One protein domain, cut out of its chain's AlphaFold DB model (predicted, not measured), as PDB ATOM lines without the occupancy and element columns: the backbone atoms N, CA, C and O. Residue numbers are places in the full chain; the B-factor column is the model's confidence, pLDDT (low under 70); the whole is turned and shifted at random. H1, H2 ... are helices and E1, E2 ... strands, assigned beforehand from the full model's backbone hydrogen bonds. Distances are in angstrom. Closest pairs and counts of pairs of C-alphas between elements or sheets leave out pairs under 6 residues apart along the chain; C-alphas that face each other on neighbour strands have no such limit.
ATOM      1  N   TYR A 683     211.784 189.568 132.503       94.00
ATOM      2  CA  TYR A 683     210.894 189.570 131.341       94.00
ATOM      3  C   TYR A 683     211.523 188.783 130.190       94.00
ATOM      4  O   TYR A 683     212.729 188.535 130.178       94.00
ATOM      5  N   LEU A 684     210.713 188.372 129.216       92.38
ATOM      6  CA  LEU A 684     211.192 187.637 128.045       92.38
ATOM      7  C   LEU A 684     211.429 188.567 126.863       92.38
ATOM      8  O   LEU A 684     210.583 189.391 126.521       92.38
ATOM      9  N   GLU A 685     212.567 188.381 126.205       92.50
ATOM     10  CA  GLU A 685     212.924 189.055 124.963       92.50
ATOM     11  C   GLU A 685     213.641 188.057 124.053       92.50
ATOM     12  O   GLU A 685     214.737 187.604 124.373       92.50
ATOM     13  N   ASN A 686     213.027 187.697 122.921       90.69
ATOM     14  CA  ASN A 686     213.588 186.743 121.951       90.69
ATOM     15  C   ASN A 686     214.060 185.421 122.604       90.69
ATOM     16  O   ASN A 686     215.223 185.043 122.466       90.69
ATOM     17  N   ASP A 687     213.185 184.759 123.371       87.62
ATOM     18  CA  ASP A 687     213.468 183.518 124.128       87.62
ATOM     19  C   ASP A 687     214.613 183.618 125.157       87.62
ATOM     20  O   ASP A 687     215.094 182.616 125.695       87.62
ATOM     21  N   THR A 688     215.047 184.839 125.464       91.81
ATOM     22  CA  THR A 688     216.025 185.129 126.509       91.81
ATOM     23  C   THR A 688     215.302 185.731 127.703       91.81
ATOM     24  O   THR A 688     214.604 186.740 127.578       91.81
ATOM     25  N   LEU A 689     215.473 185.121 128.875       93.06
ATOM     26  CA  LEU A 689     215.051 185.716 130.131       93.06
ATOM     27  C   LEU A 689     216.002 186.861 130.468       93.06
ATOM     28  O   LEU A 689     217.173 186.647 130.786       93.06
ATOM     29  N   GLN A 690     215.481 188.074 130.402       94.69
ATOM     30  CA  GLN A 690     216.165 189.269 130.853       94.69
ATOM     31  C   GLN A 690     215.826 189.493 132.316       94.69
ATOM     32  O   GLN A 690     214.661 189.423 132.697       94.69
ATOM     33  N   ILE A 691     216.835 189.767 133.135       94.19
ATOM     34  CA  ILE A 691     216.665 190.040 134.557       94.19
ATOM     35  C   ILE A 691     217.398 191.336 134.889       94.19
ATOM     36  O   ILE A 691     218.525 191.535 134.431       94.19
ATOM     37  N   ARG A 692     216.760 192.215 135.663       94.06
ATOM     38  CA  ARG A 692     217.297 193.520 136.078       94.06
ATOM     39  C   ARG A 692     216.999 193.781 137.556       94.06
ATOM     40  O   ARG A 692     216.023 193.244 138.082       94.06
ATOM     41  N   GLY A 693     217.809 194.626 138.193       92.81
ATOM     42  CA  GLY A 693     217.698 194.961 139.615       92.81
ATOM     43  C   GLY A 693     217.915 193.759 140.537       92.81
ATOM     44  O   GLY A 693     217.220 193.612 141.538       92.81
ATOM     45  N   LEU A 694     218.812 192.844 140.158       92.00
ATOM     46  CA  LEU A 694     219.100 191.613 140.905       92.00
ATOM     47  C   LEU A 694     219.636 191.870 142.321       92.00
ATOM     48  O   LEU A 694     219.427 191.043 143.205       92.00
ATOM     49  N   ASP A 695     220.255 193.027 142.548       89.12
ATOM     50  CA  ASP A 695     220.715 193.519 143.849       89.12
ATOM     51  C   ASP A 695     219.581 193.609 144.888       89.12
ATOM     52  O   ASP A 695     219.800 193.371 146.071       89.12
ATOM     53  N   ILE A 696     218.339 193.825 144.443       91.38
ATOM     54  CA  ILE A 696     217.145 193.889 145.302       91.38
ATOM     55  C   ILE A 696     216.757 192.517 145.866       91.38
ATOM     56  O   ILE A 696     216.040 192.440 146.863       91.38
ATOM     57  N   LEU A 697     217.232 191.420 145.267       88.00
ATOM     58  CA  LEU A 697     217.045 190.080 145.830       88.00
ATOM     59  C   LEU A 697     217.986 189.782 147.012       88.00
ATOM     60  O   LEU A 697     217.888 188.688 147.565       88.00
ATOM     61  N   GLU A 698     218.820 190.756 147.405       73.94
ATOM     62  CA  GLU A 698     219.668 190.805 148.605       73.94
ATOM     63  C   GLU A 698     220.421 189.500 148.887       73.94
ATOM     64  O   GLU A 698     219.987 188.630 149.647       73.94
ATOM     65  N   THR A 699     221.604 189.386 148.292       63.28
ATOM     66  CA  THR A 699     222.576 188.332 148.595       63.28
ATOM     67  C   THR A 699     223.641 188.875 149.543       63.28
ATOM     68  O   THR A 699     224.095 190.007 149.382       63.28
ATOM     69  N   ILE A 700     224.087 188.086 150.527       57.53
ATOM     70  CA  ILE A 700     225.271 188.464 151.313       57.53
ATOM     71  C   ILE A 700     226.504 188.304 150.415       57.53
ATOM     72  O   ILE A 700     226.834 187.197 149.993       57.53
ATOM     73  N   GLY A 701     227.174 189.418 150.113       65.06
ATOM     74  CA  GLY A 701     228.326 189.444 149.214       65.06
ATOM     75  C   GLY A 701     228.003 188.883 147.825       65.06
ATOM     76  O   GLY A 701     226.994 189.243 147.221       65.06
ATOM     77  N   ASP A 702     228.849 187.973 147.342       69.69
ATOM     78  CA  ASP A 702     228.767 187.402 145.989       69.69
ATOM     79  C   ASP A 702     227.967 186.087 145.933       69.69
ATOM     80  O   ASP A 702     228.167 185.252 145.041       69.69
ATOM     81  N   GLU A 703     227.075 185.854 146.899       81.75
ATOM     82  CA  GLU A 703     226.302 184.617 146.946       81.75
ATOM     83  C   GLU A 703     225.423 184.409 145.706       81.75
ATOM     84  O   GLU A 703     224.753 185.335 145.249       81.75
ATOM     85  N   PRO A 704     225.384 183.184 145.155       87.88
ATOM     86  CA  PRO A 704     224.690 182.938 143.907       87.88
ATOM     87  C   PRO A 704     223.169 183.038 144.050       87.88
ATOM     88  O   PRO A 704     222.573 182.674 145.068       87.88
ATOM     89  N   LEU A 705     222.532 183.436 142.954       90.94
ATOM     90  CA  LEU A 705     221.091 183.315 142.757       90.94
ATOM     91  C   LEU A 705     220.809 182.072 141.916       90.94
ATOM     92  O   LEU A 705     221.625 181.669 141.089       90.94
ATOM     93  N   ILE A 706     219.638 181.474 142.081       94.06
ATOM     94  CA  ILE A 706     219.206 180.349 141.253       94.06
ATOM     95  C   ILE A 706     218.003 180.733 140.415       94.06
ATOM     96  O   ILE A 706     217.099 181.439 140.863       94.06
ATOM     97  N   VAL A 707     218.012 180.237 139.185       94.56
ATOM     98  CA  VAL A 707     216.886 180.330 138.267       94.56
ATOM     99  C   VAL A 707     216.240 178.970 138.200       94.56
ATOM    100  O   VAL A 707     216.899 177.977 137.888       94.56
ATOM    101  N   GLU A 708     214.955 178.924 138.508       95.50
ATOM    102  CA  GLU A 708     214.168 177.701 138.520       95.50
ATOM    103  C   GLU A 708     213.062 177.767 137.481       95.50
ATOM    104  O   GLU A 708     212.418 178.797 137.347       95.50
ATOM    105  N   ALA A 709     212.802 176.655 136.800       94.12
ATOM    106  CA  ALA A 709     211.650 176.458 135.933       94.12
ATOM    107  C   ALA A 709     210.749 175.379 136.552       94.12
ATOM    108  O   ALA A 709     211.172 174.230 136.694       94.12
ATOM    109  N   ASN A 710     209.526 175.740 136.960       93.44
ATOM    110  CA  ASN A 710     208.596 174.847 137.676       93.44
ATOM    111  C   ASN A 710     209.266 174.110 138.863       93.44
ATOM    112  O   ASN A 710     209.075 172.911 139.055       93.44
ATOM    113  N   GLY A 711     210.104 174.822 139.627       92.38
ATOM    114  CA  GLY A 711     210.831 174.290 140.788       92.38
ATOM    115  C   GLY A 711     212.104 173.490 140.473       92.38
ATOM    116  O   GLY A 711     212.762 173.012 141.392       92.38
ATOM    117  N   THR A 712     212.480 173.339 139.199       92.56
ATOM    118  CA  THR A 712     213.751 172.709 138.799       92.56
ATOM    119  C   THR A 712     214.795 173.785 138.543       92.56
ATOM    120  O   THR A 712     214.546 174.668 137.732       92.56
ATOM    121  N   VAL A 713     215.964 173.717 139.184       94.12
ATOM    122  CA  VAL A 713     217.071 174.654 138.917       94.12
ATOM    123  C   VAL A 713     217.581 174.462 137.487       94.12
ATOM    124  O   VAL A 713     218.000 173.367 137.119       94.12
ATOM    125  N   VAL A 714     217.555 175.533 136.697       93.00
ATOM    126  CA  VAL A 714     217.987 175.557 135.289       93.00
ATOM    127  C   VAL A 714     219.208 176.440 135.061       93.00
ATOM    128  O   VAL A 714     219.908 176.263 134.072       93.00
ATOM    129  N   SER A 715     219.498 177.371 135.973       94.00
ATOM    130  CA  SER A 715     220.722 178.170 135.937       94.00
ATOM    131  C   SER A 715     221.104 178.672 137.330       94.00
ATOM    132  O   SER A 715     220.274 178.706 138.243       94.00
ATOM    133  N   VAL A 716     222.365 179.070 137.480       93.00
ATOM    134  CA  VAL A 716     222.922 179.703 138.679       93.00
ATOM    135  C   VAL A 716     223.589 181.002 138.244       93.00
ATOM    136  O   VAL A 716     224.458 180.989 137.372       93.00
ATOM    137  N   LEU A 717     223.172 182.122 138.826       91.06
ATOM    138  CA  LEU A 717     223.715 183.447 138.543       91.06
ATOM    139  C   LEU A 717     224.750 183.804 139.607       91.06
ATOM    140  O   LEU A 717     224.537 183.479 140.777       91.06
ATOM    141  N   PRO A 718     225.852 184.471 139.235       87.56
ATOM    142  CA  PRO A 718     226.770 185.018 140.223       87.56
ATOM    143  C   PRO A 718     226.056 186.075 141.076       87.56
ATOM    144  O   PRO A 718     225.234 186.836 140.558       87.56
ATOM    145  N   GLY A 719     226.377 186.122 142.371       81.38
ATOM    146  CA  GLY A 719     225.946 187.211 143.244       81.38
ATOM    147  C   GLY A 719     226.610 188.534 142.881       81.38
ATOM    148  O   GLY A 719     227.566 188.572 142.105       81.38
ATOM    149  N   GLY A 720     226.064 189.630 143.406       78.69
ATOM    150  CA  GLY A 720     226.558 190.988 143.148       78.69
ATOM    151  C   GLY A 720     226.274 191.533 141.739       78.69
ATOM    152  O   GLY A 720     226.551 192.700 141.464       78.69
ATOM    153  N   ALA A 721     225.706 190.733 140.833       87.31
ATOM    154  CA  ALA A 721     225.239 191.219 139.540       87.31
ATOM    155  C   ALA A 721     223.960 192.054 139.702       87.31
ATOM    156  O   ALA A 721     223.054 191.653 140.421       87.31
ATOM    157  N   THR A 722     223.842 193.165 138.970       89.88
ATOM    158  CA  THR A 722     222.604 193.964 138.886       89.88
ATOM    159  C   THR A 722     221.663 193.476 137.789       89.88
ATOM    160  O   THR A 722     220.450 193.654 137.873       89.88
ATOM    161  N   SER A 723     222.190 192.827 136.747       92.88
ATOM    162  CA  SER A 723     221.395 192.339 135.619       92.88
ATOM    163  C   SER A 723     221.994 191.093 134.975       92.88
ATOM    164  O   SER A 723     223.201 190.861 135.050       92.88
ATOM    165  N   MET A 724     221.142 190.288 134.335       94.62
ATOM    166  CA  MET A 724     221.520 189.056 133.637       94.62
ATOM    167  C   MET A 724     220.659 188.820 132.391       94.62
ATOM    168  O   MET A 724     219.555 189.351 132.250       94.62
ATOM    169  N   ALA A 725     221.188 188.012 131.475       94.06
ATOM    170  CA  ALA A 725     220.486 187.491 130.309       94.06
ATOM    171  C   ALA A 725     220.684 185.976 130.272       94.06
ATOM    172  O   ALA A 725     221.823 185.509 130.285       94.06
ATOM    173  N   ILE A 726     219.599 185.210 130.233       92.88
ATOM    174  CA  ILE A 726     219.658 183.746 130.255       92.88
ATOM    175  C   ILE A 726     218.890 183.215 129.061       92.88
ATOM    176  O   ILE A 726     217.677 183.390 128.962       92.88
ATOM    177  N   ALA A 727     219.595 182.551 128.155       91.69
ATOM    178  CA  ALA A 727     218.959 181.835 127.063       91.69
ATOM    179  C   ALA A 727     218.156 180.656 127.637       91.69
ATOM    180  O   ALA A 727     218.712 179.821 128.350       91.69
ATOM    181  N   LEU A 728     216.863 180.574 127.321       85.75
ATOM    182  CA  LEU A 728     215.992 179.483 127.781       85.75
ATOM    183  C   LEU A 728     215.915 178.319 126.777       85.75
ATOM    184  O   LEU A 728     215.010 177.492 126.847       85.75
ATOM    185  N   GLU A 729     216.866 178.244 125.843       82.00
ATOM    186  CA  GLU A 729     216.842 177.328 124.693       82.00
ATOM    187  C   GLU A 729     216.848 175.837 125.070       82.00
ATOM    188  O   GLU A 729     216.471 174.997 124.252       82.00
ATOM    189  N   GLU A 730     217.262 175.501 126.292       77.25
ATOM    190  CA  GLU A 730     217.337 174.122 126.786       77.25
ATOM    191  C   GLU A 730     216.076 173.668 127.539       77.25
ATOM    192  O   GLU A 730     215.980 172.500 127.925       77.25
ATOM    193  N   LEU A 731     215.087 174.552 127.738       84.50
ATOM    194  CA  LEU A 731     213.817 174.149 128.336       84.50
ATOM    195  C   LEU A 731     213.042 173.251 127.356       84.50
ATOM    196  O   LEU A 731     212.850 173.631 126.196       84.50
ATOM    197  N   PRO A 732     212.573 172.064 127.787       85.12
ATOM    198  CA  PRO A 732     211.700 171.237 126.962       85.12
ATOM    199  C   PRO A 732     210.434 171.996 126.543       85.12
ATOM    200  O   PRO A 732     210.083 173.015 127.120       85.12
ATOM    201  N   ALA A 733     209.715 171.489 125.543       83.44
ATOM    202  CA  ALA A 733     208.434 172.069 125.151       83.44
ATOM    203  C   ALA A 733     207.439 172.063 126.323       83.44
ATOM    204  O   ALA A 733     207.172 171.003 126.895       83.44
ATOM    205  N   GLY A 734     206.850 173.215 126.644       87.25
ATOM    206  CA  GLY A 734     205.884 173.314 127.736       87.25
ATOM    207  C   GLY A 734     205.676 174.726 128.271       87.25
ATOM    208  O   GLY A 734     206.336 175.675 127.854       87.25
ATOM    209  N   ALA A 735     204.737 174.845 129.211       90.38
ATOM    210  CA  ALA A 735     204.535 176.051 130.003       90.38
ATOM    211  C   ALA A 735     205.361 175.957 131.293       90.38
ATOM    212  O   ALA A 735     205.240 174.994 132.060       90.38
ATOM    213  N   TYR A 736     206.199 176.960 131.523       92.50
ATOM    214  CA  TYR A 736     207.075 177.052 132.679       92.50
ATOM    215  C   TYR A 736     206.821 178.352 133.410       92.50
ATOM    216  O   TYR A 736     206.731 179.412 132.803       92.50
ATOM    217  N   ILE A 737     206.782 178.271 134.728       94.38
ATOM    218  CA  ILE A 737     206.997 179.415 135.593       94.38
ATOM    219  C   ILE A 737     208.493 179.459 135.856       94.38
ATOM    220  O   ILE A 737     209.024 178.583 136.547       94.38
ATOM    221  N   VAL A 738     209.168 180.444 135.269       92.81
ATOM    222  CA  VAL A 738     210.574 180.702 135.557       92.81
ATOM    223  C   VAL A 738     210.676 181.760 136.643       92.81
ATOM    224  O   VAL A 738     210.119 182.844 136.499       92.81
ATOM    225  N   GLN A 739     211.375 181.440 137.727       94.88
ATOM    226  CA  GLN A 739     211.572 182.326 138.872       94.88
ATOM    227  C   GLN A 739     213.054 182.461 139.213       94.88
ATOM    228  O   GLN A 739     213.815 181.498 139.094       94.88
ATOM    229  N   VAL A 740     213.450 183.645 139.672       93.19
ATOM    230  CA  VAL A 740     214.784 183.899 140.229       93.19
ATOM    231  C   VAL A 740     214.653 184.030 141.737       93.19
ATOM    232  O   VAL A 740     213.816 184.791 142.222       93.19
ATOM    233  N   ARG A 741     215.471 183.296 142.491       91.25
ATOM    234  CA  ARG A 741     215.486 183.389 143.955       91.25
ATOM    235  C   ARG A 741     216.902 183.283 144.512       91.25
ATOM    236  O   ARG A 741     217.740 182.612 143.904       91.25
ATOM    237  N   PRO A 742     217.176 183.888 145.676       87.69
ATOM    238  CA  PRO A 742     218.443 183.670 146.350       87.69
ATOM    239  C   PRO A 742     218.545 182.225 146.855       87.69
ATOM    240  O   PRO A 742     217.536 181.588 147.193       87.69
ATOM    241  N   VAL A 743     219.770 181.686 146.876       84.06
ATOM    242  CA  VAL A 743     220.042 180.347 147.430       84.06
ATOM    243  C   VAL A 743     219.758 180.329 148.929       84.06
ATOM    244  O   VAL A 743     219.083 179.418 149.411       84.06
ATOM    245  N   HIS A 744     220.199 181.367 149.639       80.44
ATOM    246  CA  HIS A 744     219.921 181.570 151.055       80.44
ATOM    247  C   HIS A 744     219.007 182.778 151.247       80.44
ATOM    248  O   HIS A 744     219.200 183.835 150.654       80.44
ATOM    249  N   ARG A 745     217.983 182.611 152.084       72.19
ATOM    250  CA  ARG A 745     217.047 183.675 152.444       72.19
ATOM    251  C   ARG A 745     217.534 184.371 153.712       72.19
ATOM    252  O   ARG A 745     217.502 183.777 154.789       72.19
ATOM    253  N   TYR A 746     218.011 185.605 153.559       67.69
ATOM    254  CA  TYR A 746     218.604 186.406 154.639       67.69
ATOM    255  C   TYR A 746     217.677 187.475 155.224       67.69
ATOM    256  O   TYR A 746     218.006 188.105 156.226       67.69
ATOM    257  N   ASP A 747     216.478 187.614 154.672       67.12
ATOM    258  CA  ASP A 747     215.358 188.355 155.258       67.12
ATOM    259  C   ASP A 747     215.086 187.995 156.729       67.12
ATOM    260  O   ASP A 747     214.740 188.865 157.533       67.12
ATOM    261  N   LEU A 748     215.325 186.735 157.104       64.56
ATOM    262  CA  LEU A 748     215.225 186.259 158.484       64.56
ATOM    263  C   LEU A 748     216.264 186.875 159.438       64.56
ATOM    264  O   LEU A 748     216.023 186.883 160.643       64.56
ATOM    265  N   ILE A 749     217.388 187.391 158.929       69.38
ATOM    266  CA  ILE A 749     218.460 187.980 159.745       69.38
ATOM    267  C   ILE A 749     218.154 189.441 160.091       69.38
ATOM    268  O   ILE A 749     218.233 189.817 161.258       69.38
ATOM    269  N   TYR A 750     217.791 190.264 159.102       65.81
ATOM    270  CA  TYR A 750     217.749 191.724 159.279       65.81
ATOM    271  C   TYR A 750     216.391 192.266 159.741       65.81
ATOM    272  O   TYR A 750     216.349 193.236 160.494       65.81
ATOM    273  N   GLY A 751     215.275 191.632 159.360       68.38
ATOM    274  CA  GLY A 751     213.939 192.127 159.725       68.38
ATOM    275  C   GLY A 751     212.883 191.055 159.990       68.38
ATOM    276  O   GLY A 751     211.707 191.385 160.166       68.38
ATOM    277  N   GLY A 752     213.290 189.784 160.039       82.75
ATOM    278  CA  GLY A 752     212.420 188.657 160.363       82.75
ATOM    279  C   GLY A 752     211.210 188.557 159.433       82.75
ATOM    280  O   GLY A 752     211.294 188.810 158.230       82.75
ATOM    281  N   ASP A 753     210.051 188.227 160.003       85.06
ATOM    282  CA  ASP A 753     208.814 188.005 159.244       85.06
ATOM    283  C   ASP A 753     208.339 189.230 158.451       85.06
ATOM    284  O   ASP A 753     207.611 189.072 157.472       85.06
ATOM    285  N   ILE A 754     208.703 190.451 158.867       83.25
ATOM    286  CA  ILE A 754     208.327 191.678 158.149       83.25
ATOM    287  C   ILE A 754     209.031 191.694 156.797       83.25
ATOM    288  O   ILE A 754     208.363 191.679 155.765       83.25
ATOM    289  N   ILE A 755     210.364 191.631 156.796       85.62
ATOM    290  CA  ILE A 755     211.137 191.627 155.550       85.62
ATOM    291  C   ILE A 755     210.833 190.379 154.726       85.62
ATOM    292  O   ILE A 755     210.710 190.483 153.512       85.62
ATOM    293  N   ALA A 756     210.591 189.224 155.352       86.94
ATOM    294  CA  ALA A 756     210.236 188.018 154.612       86.94
ATOM    295  C   ALA A 756     208.924 188.141 153.820       86.94
ATOM    296  O   ALA A 756     208.806 187.577 152.726       86.94
ATOM    297  N   ARG A 757     207.942 188.889 154.344       90.00
ATOM    298  CA  ARG A 757     206.709 189.214 153.611       90.00
ATOM    299  C   ARG A 757     206.979 190.172 152.459       90.00
ATOM    300  O   ARG A 757     206.488 189.924 151.362       90.00
ATOM    301  N   GLU A 758     207.770 191.216 152.686       90.38
ATOM    302  CA  GLU A 758     208.105 192.191 151.644       90.38
ATOM    303  C   GLU A 758     208.930 191.556 150.511       90.38
ATOM    304  O   GLU A 758     208.608 191.727 149.335       90.38
ATOM    305  N   MET A 759     209.891 190.690 150.842       88.81
ATOM    306  CA  MET A 759     210.647 189.896 149.869       88.81
ATOM    307  C   MET A 759     209.754 188.972 149.045       88.81
ATOM    308  O   MET A 759     209.973 188.813 147.846       88.81
ATOM    309  N   ALA A 760     208.718 188.380 149.646       90.50
ATOM    310  CA  ALA A 760     207.767 187.554 148.907       90.50
ATOM    311  C   ALA A 760     206.934 188.371 147.903       90.50
ATOM    312  O   ALA A 760     206.518 187.828 146.879       90.50
ATOM    313  N   LYS A 761     206.689 189.664 148.165       93.00
ATOM    314  CA  LYS A 761     206.063 190.566 147.185       93.00
ATOM    315  C   LYS A 761     207.026 190.870 146.038       93.00
ATOM    316  O   LYS A 761     206.634 190.731 144.883       93.00
ATOM    317  N   ILE A 762     208.280 191.201 146.352       92.56
ATOM    318  CA  ILE A 762     209.328 191.500 145.363       92.56
ATOM    319  C   ILE A 762     209.625 190.292 144.473       92.56
ATOM    320  O   ILE A 762     209.727 190.443 143.259       92.56
ATOM    321  N   ALA A 763     209.708 189.085 145.037       91.75
ATOM    322  CA  ALA A 763     210.012 187.862 144.291       91.75
ATOM    323  C   ALA A 763     209.039 187.614 143.122       91.75
ATOM    324  O   ALA A 763     209.434 187.052 142.104       91.75
ATOM    325  N   LYS A 764     207.792 188.095 143.218       93.56
ATOM    326  CA  LYS A 764     206.806 188.008 142.127       93.56
ATOM    327  C   LYS A 764     207.212 188.808 140.890       93.56
ATOM    328  O   LYS A 764     206.835 188.431 139.788       93.56
ATOM    329  N   LEU A 765     207.991 189.880 141.048       94.44
ATOM    330  CA  LEU A 765     208.526 190.657 139.924       94.44
ATOM    331  C   LEU A 765     209.578 189.873 139.129       94.44
ATOM    332  O   LEU A 765     209.837 190.193 137.971       94.44
ATOM    333  N   PHE A 766     210.162 188.841 139.743       95.31
ATOM    334  CA  PHE A 766     211.175 187.967 139.156       95.31
ATOM    335  C   PHE A 766     210.608 186.638 138.641       95.31
ATOM    336  O   PHE A 766     211.374 185.721 138.329       95.31
ATOM    337  N   GLN A 767     209.283 186.539 138.534       94.88
ATOM    338  CA  GLN A 767     208.572 185.382 138.016       94.88
ATOM    339  C   GLN A 767     207.995 185.693 136.630       94.88
ATOM    340  O   GLN A 767     207.247 186.655 136.467       94.88
ATOM    341  N   VAL A 768     208.301 184.858 135.636       94.25
ATOM    342  CA  VAL A 768     207.764 184.985 134.274       94.25
ATOM    343  C   VAL A 768     207.193 183.659 133.810       94.25
ATOM    344  O   VAL A 768     207.817 182.607 133.960       94.25
ATOM    345  N   GLU A 769     206.013 183.715 133.204       93.44
ATOM    346  CA  GLU A 769     205.448 182.584 132.483       93.44
ATOM    347  C   GLU A 769     206.066 182.499 131.086       93.44
ATOM    348  O   GLU A 769     205.981 183.422 130.276       93.44
ATOM    349  N   VAL A 770     206.699 181.367 130.809       90.62
ATOM    350  CA  VAL A 770     207.347 181.054 129.540       90.62
ATOM    351  C   VAL A 770     206.565 179.939 128.870       90.62
ATOM    352  O   VAL A 770     206.360 178.879 129.457       90.62
ATOM    353  N   SER A 771     206.171 180.142 127.620       85.06
ATOM    354  CA  SER A 771     205.728 179.047 126.757       85.06
ATOM    355  C   SER A 771     206.892 178.663 125.856       85.06
ATOM    356  O   SER A 771     207.137 179.316 124.844       85.06
ATOM    357  N   ALA A 772     207.635 177.627 126.240       76.44
ATOM    358  CA  ALA A 772     208.686 177.074 125.404       76.44
ATOM    359  C   ALA A 772     208.020 176.346 124.233       76.44
ATOM    360  O   ALA A 772     207.539 175.216 124.367       76.44
ATOM    361  N   ASN A 773     207.954 177.011 123.081       69.94
ATOM    362  CA  ASN A 773     207.642 176.325 121.839       69.94
ATOM    363  C   ASN A 773     208.887 175.527 121.437       69.94
ATOM    364  O   ASN A 773     209.961 176.120 121.317       69.94
TER     365      ASN A 773
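What this domain is: This is residues 683 to 773 of the 836 residues of the protein "Peptidase_C25 domain-containing protein" of Hyperthermus butylicus (strain DSM 5456 / JCM 9403 / PLM1-5) (UniProt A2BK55). Two sheets lie face to face as a small sandwich, a strongly twisted one of four strands and a smaller one of three, and helix H3 reaches away from one end of it. H3 leads directly into E7, an edge strand of the larger sheet; short H2 is near the far tip of this helical arm, where residues 749 to 754 stand free, and short H1 is at the arm's base. The printed part has 91 residues, with three named helices and seven named strands in the order E1 E2 H1 E3 E4 E5 E6 H2 H3 E7. The sheets run E4 E3 E6 E7 and E1 E2 E5, both antiparallel, and the class is mixed, helices and strands. The whole is compact, with a radius of gyration of the C-alphas of 13.3 A, yet elongated, spanning 42 by 22 by 19 A.

How they stand to each other: In the larger sheet, E3, residues 705 to 709, and E6, residues 734 to 742, are inner strands, antiparallel at 163 degrees, with N 706 and O 741 2.9 A apart. E4, residues 712 to 717, forms a hairpin with E3, with N 717 and O 705 at 2.8 A. At the other edge E7, residues 767 to 772, pairs with E6, with N 770 and O 736 at 2.8 A. In the smaller sheet E2, residues 688 to 692, forms a hairpin with E1, residues 683 to 685, with N 690 and O 683 at 2.8 A, and pairs with E5, residues 723 to 727, with N 689 and O 726 at 2.8 A. The sandwich, two sheets face to face, has its facing parts 9.7 A centre to centre and its strands at 29 degrees. H3, residues 752 to 766, only grazes both sheets. H2, residues 747 to 750, touches residues 753 to 759 of H3, the closest C-alphas being those of Asp 747 and Ala 756, 5.2 A. H1, residues 694 to 697, only just touches residues 759 to 763 of H3, with 3 pairs of C-alphas within 8 A, the closest Leu 697 and Ala 763 at 7.5 A. In H3, 8 of 11 O i to N i+4 pairs are within hydrogen-bond range; H1 and H2 are too short for such a pair.

Where its parts are: E6 is 24.7 A long, from C-alpha 734 at (205.884, 173.314, 127.736) to C-alpha 742 at (218.443, 183.670, 146.350). H3 is 21.3 A long and starts with C-alpha 752 at (212.420, 188.657, 160.363). E7 measures 15.1 A and E4 14.7 A.

The domain as a whole: The C-alphas farthest apart, those of Tyr 750 and Asn 773, are 41.7 A apart. The printed part has no cut and no long link. Mean pLDDT of the printed part is 86.7; residues 699 to 702, 746 to 751 and 773 are under 70.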